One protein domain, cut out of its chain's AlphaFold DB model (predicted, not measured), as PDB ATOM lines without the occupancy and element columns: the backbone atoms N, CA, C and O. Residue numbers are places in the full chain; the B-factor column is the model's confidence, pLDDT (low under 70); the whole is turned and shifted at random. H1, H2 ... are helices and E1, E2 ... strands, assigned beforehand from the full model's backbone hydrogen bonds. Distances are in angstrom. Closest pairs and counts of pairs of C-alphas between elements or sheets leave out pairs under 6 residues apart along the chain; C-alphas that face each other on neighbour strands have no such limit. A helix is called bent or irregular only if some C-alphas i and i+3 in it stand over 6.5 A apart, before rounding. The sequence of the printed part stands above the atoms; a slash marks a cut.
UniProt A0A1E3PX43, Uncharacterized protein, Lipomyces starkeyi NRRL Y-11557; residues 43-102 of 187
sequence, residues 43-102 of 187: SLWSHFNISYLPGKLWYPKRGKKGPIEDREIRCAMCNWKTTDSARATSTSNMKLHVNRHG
ATOM      1  N   SER A  43     -33.939  -9.064 -10.687       85.62
ATOM      2  CA  SER A  43     -34.954 -10.012 -10.204       85.62
ATOM      3  C   SER A  43     -35.364  -9.743  -8.748       85.62
ATOM      4  O   SER A  43     -36.552  -9.640  -8.457       85.62
ATOM      5  N   LEU A  44     -34.403  -9.502  -7.846       87.62
ATOM      6  CA  LEU A  44     -34.699  -9.212  -6.439       87.62
ATOM      7  C   LEU A  44     -35.553  -7.950  -6.291       87.62
ATOM      8  O   LEU A  44     -36.467  -7.915  -5.472       87.62
ATOM      9  N   TRP A  45     -35.247  -6.920  -7.078       89.81
ATOM     10  CA  TRP A  45     -35.911  -5.623  -7.001       89.81
ATOM     11  C   TRP A  45     -37.352  -5.639  -7.502       89.81
ATOM     12  O   TRP A  45     -38.132  -4.804  -7.060       89.81
ATOM     13  N   SER A  46     -37.734  -6.619  -8.328       90.88
ATOM     14  CA  SER A  46     -39.124  -6.790  -8.775       90.88
ATOM     15  C   SER A  46     -40.113  -7.054  -7.628       90.88
ATOM     16  O   SER A  46     -41.307  -6.812  -7.775       90.88
ATOM     17  N   HIS A  47     -39.626  -7.497  -6.463       90.12
ATOM     18  CA  HIS A  47     -40.447  -7.761  -5.277       90.12
ATOM     19  C   HIS A  47     -40.620  -6.546  -4.352       90.12
ATOM     20  O   HIS A  47     -41.199  -6.677  -3.265       90.12
ATOM     21  N   PHE A  48     -40.098  -5.377  -4.736       93.06
ATOM     22  CA  PHE A  48     -40.090  -4.187  -3.895       93.06
ATOM     23  C   PHE A  48     -40.573  -2.945  -4.637       93.06
ATOM     24  O   PHE A  48     -40.185  -2.684  -5.770       93.06
ATOM     25  N   ASN A  49     -41.349  -2.130  -3.930       93.56
ATOM     26  CA  ASN A  49     -41.707  -0.782  -4.345       93.56
ATOM     27  C   ASN A  49     -40.725   0.214  -3.726       93.56
ATOM     28  O   ASN A  49     -40.378   0.099  -2.548       93.56
ATOM     29  N   ILE A  50     -40.281   1.187  -4.518       92.62
ATOM     30  CA  ILE A  50     -39.327   2.211  -4.093       92.62
ATOM     31  C   ILE A  50     -40.043   3.556  -4.072       92.62
ATOM     32  O   ILE A  50     -40.684   3.939  -5.048       92.62
ATOM     33  N   SER A  51     -39.910   4.284  -2.971       92.25
ATOM     34  CA  SER A  51     -40.436   5.641  -2.836       92.25
ATOM     35  C   SER A  51     -39.337   6.577  -2.355       92.25
ATOM     36  O   SER A  51     -38.553   6.233  -1.469       92.25
ATOM     37  N   TYR A  52     -39.258   7.763  -2.951       90.50
ATOM     38  CA  TYR A  52     -38.297   8.781  -2.539       90.50
ATOM     39  C   TYR A  52     -38.692   9.367  -1.188       90.50
ATOM     40  O   TYR A  52     -39.874   9.584  -0.916       90.50
ATOM     41  N   LEU A  53     -37.694   9.629  -0.347       88.44
ATOM     42  CA  LEU A  53     -37.873  10.335   0.914       88.44
ATOM     43  C   LEU A  53     -37.301  11.751   0.754       88.44
ATOM     44  O   LEU A  53     -36.125  11.964   1.057       88.44
ATOM     45  N   PRO A  54     -38.098  12.716   0.253       85.88
ATOM     46  CA  PRO A  54     -37.605  14.060  -0.024       85.88
ATOM     47  C   PRO A  54     -37.028  14.695   1.243       85.88
ATOM     48  O   PRO A  54     -37.583  14.567   2.336       85.88
ATOM     49  N   GLY A  55     -35.877  15.348   1.096       84.38
ATOM     50  CA  GLY A  55     -35.168  15.996   2.202       84.38
ATOM     51  C   GLY A  55     -34.420  15.050   3.148       84.38
ATOM     52  O   GLY A  55     -33.673  15.529   4.000       84.38
ATOM     53  N   LYS A  56     -34.546  13.722   3.006       86.88
ATOM     54  CA  LYS A  56     -33.702  12.774   3.744       86.88
ATOM     55  C   LYS A  56     -32.471  12.442   2.922       86.88
ATOM     56  O   LYS A  56     -32.558  11.768   1.903       86.88
ATOM     57  N   LEU A  57     -31.319  12.899   3.394       89.62
ATOM     58  CA  LEU A  57     -30.025  12.605   2.797       89.62
ATOM     59  C   LEU A  57     -29.262  11.609   3.664       89.62
ATOM     60  O   LEU A  57     -29.316  11.668   4.893       89.62
ATOM     61  N   TRP A  58     -28.515  10.718   3.024       87.19
ATOM     62  CA  TRP A  58     -27.593   9.824   3.710       87.19
ATOM     63  C   TRP A  58     -26.219   9.831   3.047       87.19
ATOM     64  O   TRP A  58     -26.073  10.066   1.847       87.19
ATOM     65  N   TYR A  59     -25.199   9.576   3.864       84.75
ATOM     66  CA  TYR A  59     -23.801   9.609   3.454       84.75
ATOM     67  C   TYR A  59     -23.261   8.179   3.385       84.75
ATOM     68  O   TYR A  59     -23.120   7.521   4.424       84.75
ATOM     69  N   PRO A  60     -22.947   7.662   2.185       79.25
ATOM     70  CA  PRO A  60     -22.287   6.375   2.059       79.25
ATOM     71  C   PRO A  60     -20.930   6.404   2.771       79.25
ATOM     72  O   PRO A  60     -20.081   7.236   2.471       79.25
ATOM     73  N   LYS A  61     -20.685   5.454   3.682       75.50
ATOM     74  CA  LYS A  61     -19.398   5.352   4.403       75.50
ATOM     75  C   LYS A  61     -18.197   5.104   3.479       75.50
ATOM     76  O   LYS A  61     -17.062   5.323   3.886       75.50
ATOM     77  N   ARG A  62     -18.428   4.588   2.266       68.44
ATOM     78  CA  ARG A  62     -17.386   4.308   1.271       68.44
ATOM     79  C   ARG A  62     -17.732   4.992  -0.049       68.44
ATOM     80  O   ARG A  62     -18.702   4.619  -0.702       68.44
ATOM     81  N   GLY A  63     -16.905   5.958  -0.438       65.06
ATOM     82  CA  GLY A  63     -16.976   6.653  -1.723       65.06
ATOM     83  C   GLY A  63     -16.891   8.171  -1.571       65.06
ATOM     84  O   GLY A  63     -17.412   8.731  -0.619       65.06
ATOM     85  N   LYS A  64     -16.267   8.848  -2.544       62.41
ATOM     86  CA  LYS A  64     -16.242  10.324  -2.638       62.41
ATOM     87  C   LYS A  64     -17.577  10.922  -3.122       62.41
ATOM     88  O   LYS A  64     -17.621  12.085  -3.505       62.41
ATOM     89  N   LYS A  65     -18.648  10.123  -3.192       69.94
ATOM     90  CA  LYS A  65     -19.963  10.620  -3.601       69.94
ATOM     91  C   LYS A  65     -20.570  11.380  -2.428       69.94
ATOM     92  O   LYS A  65     -20.570  10.875  -1.310       69.94
ATOM     93  N   GLY A  66     -21.034  12.595  -2.713       79.19
ATOM     94  CA  GLY A  66     -21.738  13.444  -1.762       79.19
ATOM     95  C   GLY A  66     -23.032  12.805  -1.239       79.19
ATOM     96  O   GLY A  66     -23.330  11.652  -1.562       79.19
ATOM     97  N   PRO A  67     -23.798  13.541  -0.420       85.25
ATOM     98  CA  PRO A  67     -25.045  13.036   0.139       85.25
ATOM     99  C   PRO A  67     -25.981  12.545  -0.966       85.25
ATOM    100  O   PRO A  67     -26.140  13.199  -1.996       85.25
ATOM    101  N   ILE A  68     -26.587  11.382  -0.744       86.81
ATOM    102  CA  ILE A  68     -27.554  10.776  -1.658       86.81
ATOM    103  C   ILE A  68     -28.926  10.852  -0.999       86.81
ATOM    104  O   ILE A  68     -29.042  10.646   0.209       86.81
ATOM    105  N   GLU A  69     -29.962  11.121  -1.788       89.50
ATOM    106  CA  GLU A  69     -31.342  11.024  -1.320       89.50
ATOM    107  C   GLU A  69     -31.668   9.600  -0.870       89.50
ATOM    108  O   GLU A  69     -31.376   8.608  -1.548       89.50
ATOM    109  N   ASP A  70     -32.246   9.506   0.321       90.44
ATOM    110  CA  ASP A  70     -32.705   8.255   0.887       90.44
ATOM    111  C   ASP A  70     -34.000   7.816   0.200       90.44
ATOM    112  O   ASP A  70     -34.803   8.614  -0.297       90.44
ATOM    113  N   ARG A  71     -34.203   6.505   0.164       91.19
ATOM    114  CA  ARG A  71     -35.368   5.886  -0.462       91.19
ATOM    115  C   ARG A  71     -35.953   4.878   0.501       91.19
ATOM    116  O   ARG A  71     -35.217   4.100   1.103       91.19
ATOM    117  N   GLU A  72     -37.271   4.892   0.642       92.94
ATOM    118  CA  GLU A  72     -37.995   3.819   1.306       92.94
ATOM    119  C   GLU A  72     -38.161   2.666   0.317       92.94
ATOM    120  O   GLU A  72     -38.584   2.850  -0.824       92.94
ATOM    121  N   ILE A  73     -37.807   1.469   0.765       94.06
ATOM    122  CA  ILE A  73     -37.951   0.226   0.019       94.06
ATOM    123  C   ILE A  73     -38.987  -0.601   0.762       94.06
ATOM    124  O   ILE A  73     -38.753  -1.026   1.898       94.06
ATOM    125  N   ARG A  74     -40.126  -0.843   0.127       94.62
ATOM    126  CA  ARG A  74     -41.256  -1.565   0.712       94.62
ATOM    127  C   ARG A  74     -41.462  -2.885  -0.003       94.62
ATOM    128  O   ARG A  74     -41.420  -2.930  -1.228       94.62
ATOM    129  N   CYS A  75     -41.687  -3.962   0.740       94.19
ATOM    130  CA  CYS A  75     -42.061  -5.230   0.122       94.19
ATOM    131  C   CYS A  75     -43.422  -5.092  -0.577       94.19
ATOM    132  O   CYS A  75     -44.349  -4.511  -0.020       94.19
ATOM    133  N   ALA A  76     -43.550  -5.645  -1.782       92.12
ATOM    134  CA  ALA A  76     -44.821  -5.667  -2.504       92.12
ATOM    135  C   ALA A  76     -45.833  -6.673  -1.915       92.12
ATOM    136  O   ALA A  76     -47.028  -6.547  -2.153       92.12
ATOM    137  N   MET A  77     -45.365  -7.659  -1.140       90.12
ATOM    138  CA  MET A  77     -46.188  -8.756  -0.606       90.12
ATOM    139  C   MET A  77     -46.567  -8.584   0.872       90.12
ATOM    140  O   MET A  77     -47.433  -9.297   1.368       90.12
ATOM    141  N   CYS A  78     -45.926  -7.667   1.611       92.31
ATOM    142  CA  CYS A  78     -46.253  -7.419   3.019       92.31
ATOM    143  C   CYS A  78     -45.803  -6.034   3.508       92.31
ATOM    144  O   CYS A  78     -45.132  -5.283   2.810       92.31
ATOM    145  N   ASN A  79     -46.079  -5.725   4.777       93.50
ATOM    146  CA  ASN A  79     -45.761  -4.433   5.404       93.50
ATOM    147  C   ASN A  79     -44.284  -4.242   5.790       93.50
ATOM    148  O   ASN A  79     -43.952  -3.325   6.545       93.50
ATOM    149  N   TRP A  80     -43.386  -5.099   5.305       94.62
ATOM    150  CA  TRP A  80     -41.964  -4.962   5.598       94.62
ATOM    151  C   TRP A  80     -41.372  -3.796   4.812       94.62
ATOM    152  O   TRP A  80     -41.692  -3.596   3.637       94.62
ATOM    153  N   LYS A  81     -40.484  -3.042   5.460       93.88
ATOM    154  CA  LYS A  81     -39.808  -1.899   4.857       93.88
ATOM    155  C   LYS A  81     -38.382  -1.732   5.361       93.88
ATOM    156  O   LYS A  81     -38.051  -2.126   6.479       93.88
ATOM    157  N   THR A  82     -37.551  -1.120   4.534       92.94
ATOM    158  CA  THR A  82     -36.189  -0.693   4.862       92.94
ATOM    159  C   THR A  82     -35.863   0.597   4.105       92.94
ATOM    160  O   THR A  82     -36.689   1.086   3.336       92.94
ATOM    161  N   THR A  83     -34.682   1.167   4.324       91.12
ATOM    162  CA  THR A  83     -34.214   2.364   3.618       91.12
ATOM    163  C   THR A  83     -32.861   2.123   2.956       91.12
ATOM    164  O   THR A  83     -32.112   1.217   3.348       91.12
ATOM    165  N   ASP A  84     -32.529   2.931   1.949       87.31
ATOM    166  CA  ASP A  84     -31.208   2.921   1.311       87.31
ATOM    167  C   ASP A  84     -30.091   3.158   2.338       87.31
ATOM    168  O   ASP A  84     -29.060   2.475   2.313       87.31
ATOM    169  N   SER A  85     -30.329   4.071   3.278       84.31
ATOM    170  CA  SER A  85     -29.434   4.357   4.399       84.31
ATOM    171  C   SER A  85     -29.213   3.148   5.317       84.31
ATOM    172  O   SER A  85     -28.070   2.821   5.644       84.31
ATOM    173  N   ALA A  86     -30.280   2.431   5.685       82.75
ATOM    174  CA  ALA A  86     -30.210   1.282   6.590       82.75
ATOM    175  C   ALA A  86     -29.535   0.061   5.955       82.75
ATOM    176  O   ALA A  86     -28.855  -0.701   6.643       82.75
ATOM    177  N   ARG A  87     -29.692  -0.142   4.640       81.62
ATOM    178  CA  ARG A  87     -29.041  -1.270   3.957       81.62
ATOM    179  C   ARG A  87     -27.551  -1.035   3.701       81.62
ATOM    180  O   ARG A  87     -26.824  -1.999   3.471       81.62
ATOM    181  N   ALA A  88     -27.108   0.228   3.684       70.25
ATOM    182  CA  ALA A  88     -25.713   0.637   3.521       70.25
ATOM    183  C   ALA A  88     -24.958  -0.144   2.422       70.25
ATOM    184  O   ALA A  88     -23.864  -0.654   2.656       70.25
ATOM    185  N   THR A  89     -25.544  -0.233   1.220       70.62
ATOM    186  CA  THR A  89     -25.066  -0.968   0.016       70.62
ATOM    187  C   THR A  89     -25.254  -2.492  -0.018       70.62
ATOM    188  O   THR A  89     -25.001  -3.102  -1.053       70.62
ATOM    189  N   SER A  90     -25.762  -3.121   1.043       78.25
ATOM    190  CA  SER A  90     -26.086  -4.555   1.047       78.25
ATOM    191  C   SER A  90     -27.537  -4.819   0.638       78.25
ATOM    192  O   SER A  90     -28.430  -4.038   0.944       78.25
ATOM    193  N   THR A  91     -27.792  -5.951  -0.023       84.38
ATOM    194  CA  THR A  91     -29.152  -6.459  -0.308       84.38
ATOM    195  C   THR A  91     -29.493  -7.713   0.502       84.38
ATOM    196  O   THR A  91     -30.515  -8.352   0.264       84.38
ATOM    197  N   SER A  92     -28.653  -8.090   1.475       84.69
ATOM    198  CA  SER A  92     -28.813  -9.330   2.253       84.69
ATOM    199  C   SER A  92     -30.137  -9.383   3.023       84.69
ATOM    200  O   SER A  92     -30.845 -10.388   2.982       84.69
ATOM    201  N   ASN A  93     -30.525  -8.272   3.656       87.75
ATOM    202  CA  ASN A  93     -31.797  -8.162   4.373       87.75
ATOM    203  C   ASN A  93     -33.010  -8.328   3.438       87.75
ATOM    204  O   ASN A  93     -33.958  -9.025   3.790       87.75
ATOM    205  N   MET A  94     -32.951  -7.751   2.236       90.38
ATOM    206  CA  MET A  94     -33.979  -7.880   1.201       90.38
ATOM    207  C   MET A  94     -34.084  -9.325   0.702       90.38
ATOM    208  O   MET A  94     -35.186  -9.861   0.622       90.38
ATOM    209  N   LYS A  95     -32.948  -9.987   0.435       89.38
ATOM    210  CA  LYS A  95     -32.907 -11.402   0.022       89.38
ATOM    211  C   LYS A  95     -33.502 -12.319   1.090       89.38
ATOM    212  O   LYS A  95     -34.374 -13.128   0.792       89.38
ATOM    213  N   LEU A  96     -33.066 -12.162   2.342       88.75
ATOM    214  CA  LEU A  96     -33.589 -12.935   3.469       88.75
ATOM    215  C   LEU A  96     -35.098 -12.731   3.632       88.75
ATOM    216  O   LEU A  96     -35.820 -13.682   3.923       88.75
ATOM    217  N   HIS A  97     -35.565 -11.500   3.441       91.62
ATOM    218  CA  HIS A  97     -36.977 -11.174   3.518       91.62
ATOM    219  C   HIS A  97     -37.792 -11.849   2.404       91.62
ATOM    220  O   HIS A  97     -38.779 -12.510   2.712       91.62
ATOM    221  N   VAL A  98     -37.368 -11.747   1.140       90.38
ATOM    222  CA  VAL A  98     -38.063 -12.374  -0.004       90.38
ATOM    223  C   VAL A  98     -38.163 -13.890   0.157       90.38
ATOM    224  O   VAL A  98     -39.222 -14.460  -0.094       90.38
ATOM    225  N   ASN A  99     -37.120 -14.534   0.685       87.56
ATOM    226  CA  ASN A  99     -37.143 -15.971   0.956       87.56
ATOM    227  C   ASN A  99     -38.239 -16.384   1.963       87.56
ATOM    228  O   ASN A  99     -38.702 -17.520   1.915       87.56
ATOM    229  N   ARG A 100     -38.693 -15.488   2.860       89.06
ATOM    230  CA  ARG A 100     -39.810 -15.773   3.790       89.06
ATOM    231  C   ARG A 100     -41.165 -15.856   3.092       89.06
ATOM    232  O   ARG A 100     -42.069 -16.478   3.633       89.06
ATOM    233  N   HIS A 101     -41.288 -15.278   1.898       87.75
ATOM    234  CA  HIS A 101     -42.470 -15.414   1.044       87.75
ATOM    235  C   HIS A 101     -42.446 -16.699   0.203       87.75
ATOM    236  O   HIS A 101     -43.318 -16.898  -0.634       87.75
ATOM    237  N   GLY A 102     -41.445 -17.568   0.395       79.50
ATOM    238  CA  GLY A 102     -41.312 -18.817  -0.357       79.50
ATOM    239  C   GLY A 102     -40.820 -18.633  -1.794       79.50
ATOM    240  O   GLY A 102     -40.894 -19.574  -2.576       79.50
TER     241      GLY A 102
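Overview. This is residues 43 to 102 of the 187 residues of an uncharacterized protein of Lipomyces starkeyi NRRL Y-11557 (UniProt A0A1E3PX43). A long bent hairpin, E1 and E2, joins short E3 in a strongly twisted sheet; H2 runs along E2 over one face, with small H1 beside the strands on the opposite face. The 60 printed residues include E1, E2, E3, H1 and H2 in that order, mixed in class; E1 E2 E3 is a meander, each strand the antiparallel neighbour of the one before. Elongated at 38 by 22 by 16 A, it is only just compact, close to loose: radius of gyration of the C-alphas 12.3 A.

Arrangement. E1, residues 48 to 58, bends by 108 degrees at residue 55. It forms a hairpin with E2, residues 68 to 75; N 51 and O 72, 2.9 A apart, are within hydrogen-bond range. E2 and E3, residues 81 to 83, form another, with N 73 and O 82 at 2.8 A. H1, residues 84 to 87, is on the sheet, height 4.8 A; its closest C-alpha pair with E2 is Arg 71 and Asp 84, 5.4 A. H2, residues 92 to 100, is over E2, height 10.2 A, with 4 of 5 O i to N i+4 pairs within range; H1 is too short for one and has 0 of 1 O i to N i+3.

Along the chain. E1 spans 20.3 A from C-alpha 48 (-40.090, -4.187, -3.895), E2 21.7 A, E3 7.1 A, H1 5.4 A, and H2 12.8 A to C-alpha 100 (-39.810, -15.773, 3.790).

Size, cuts and confidence. The C-alphas farthest apart are Lys 64 and Gly 102, 38.5 A. The printed part has no cut and no long link; residues 62 to 65 have pLDDT under 70.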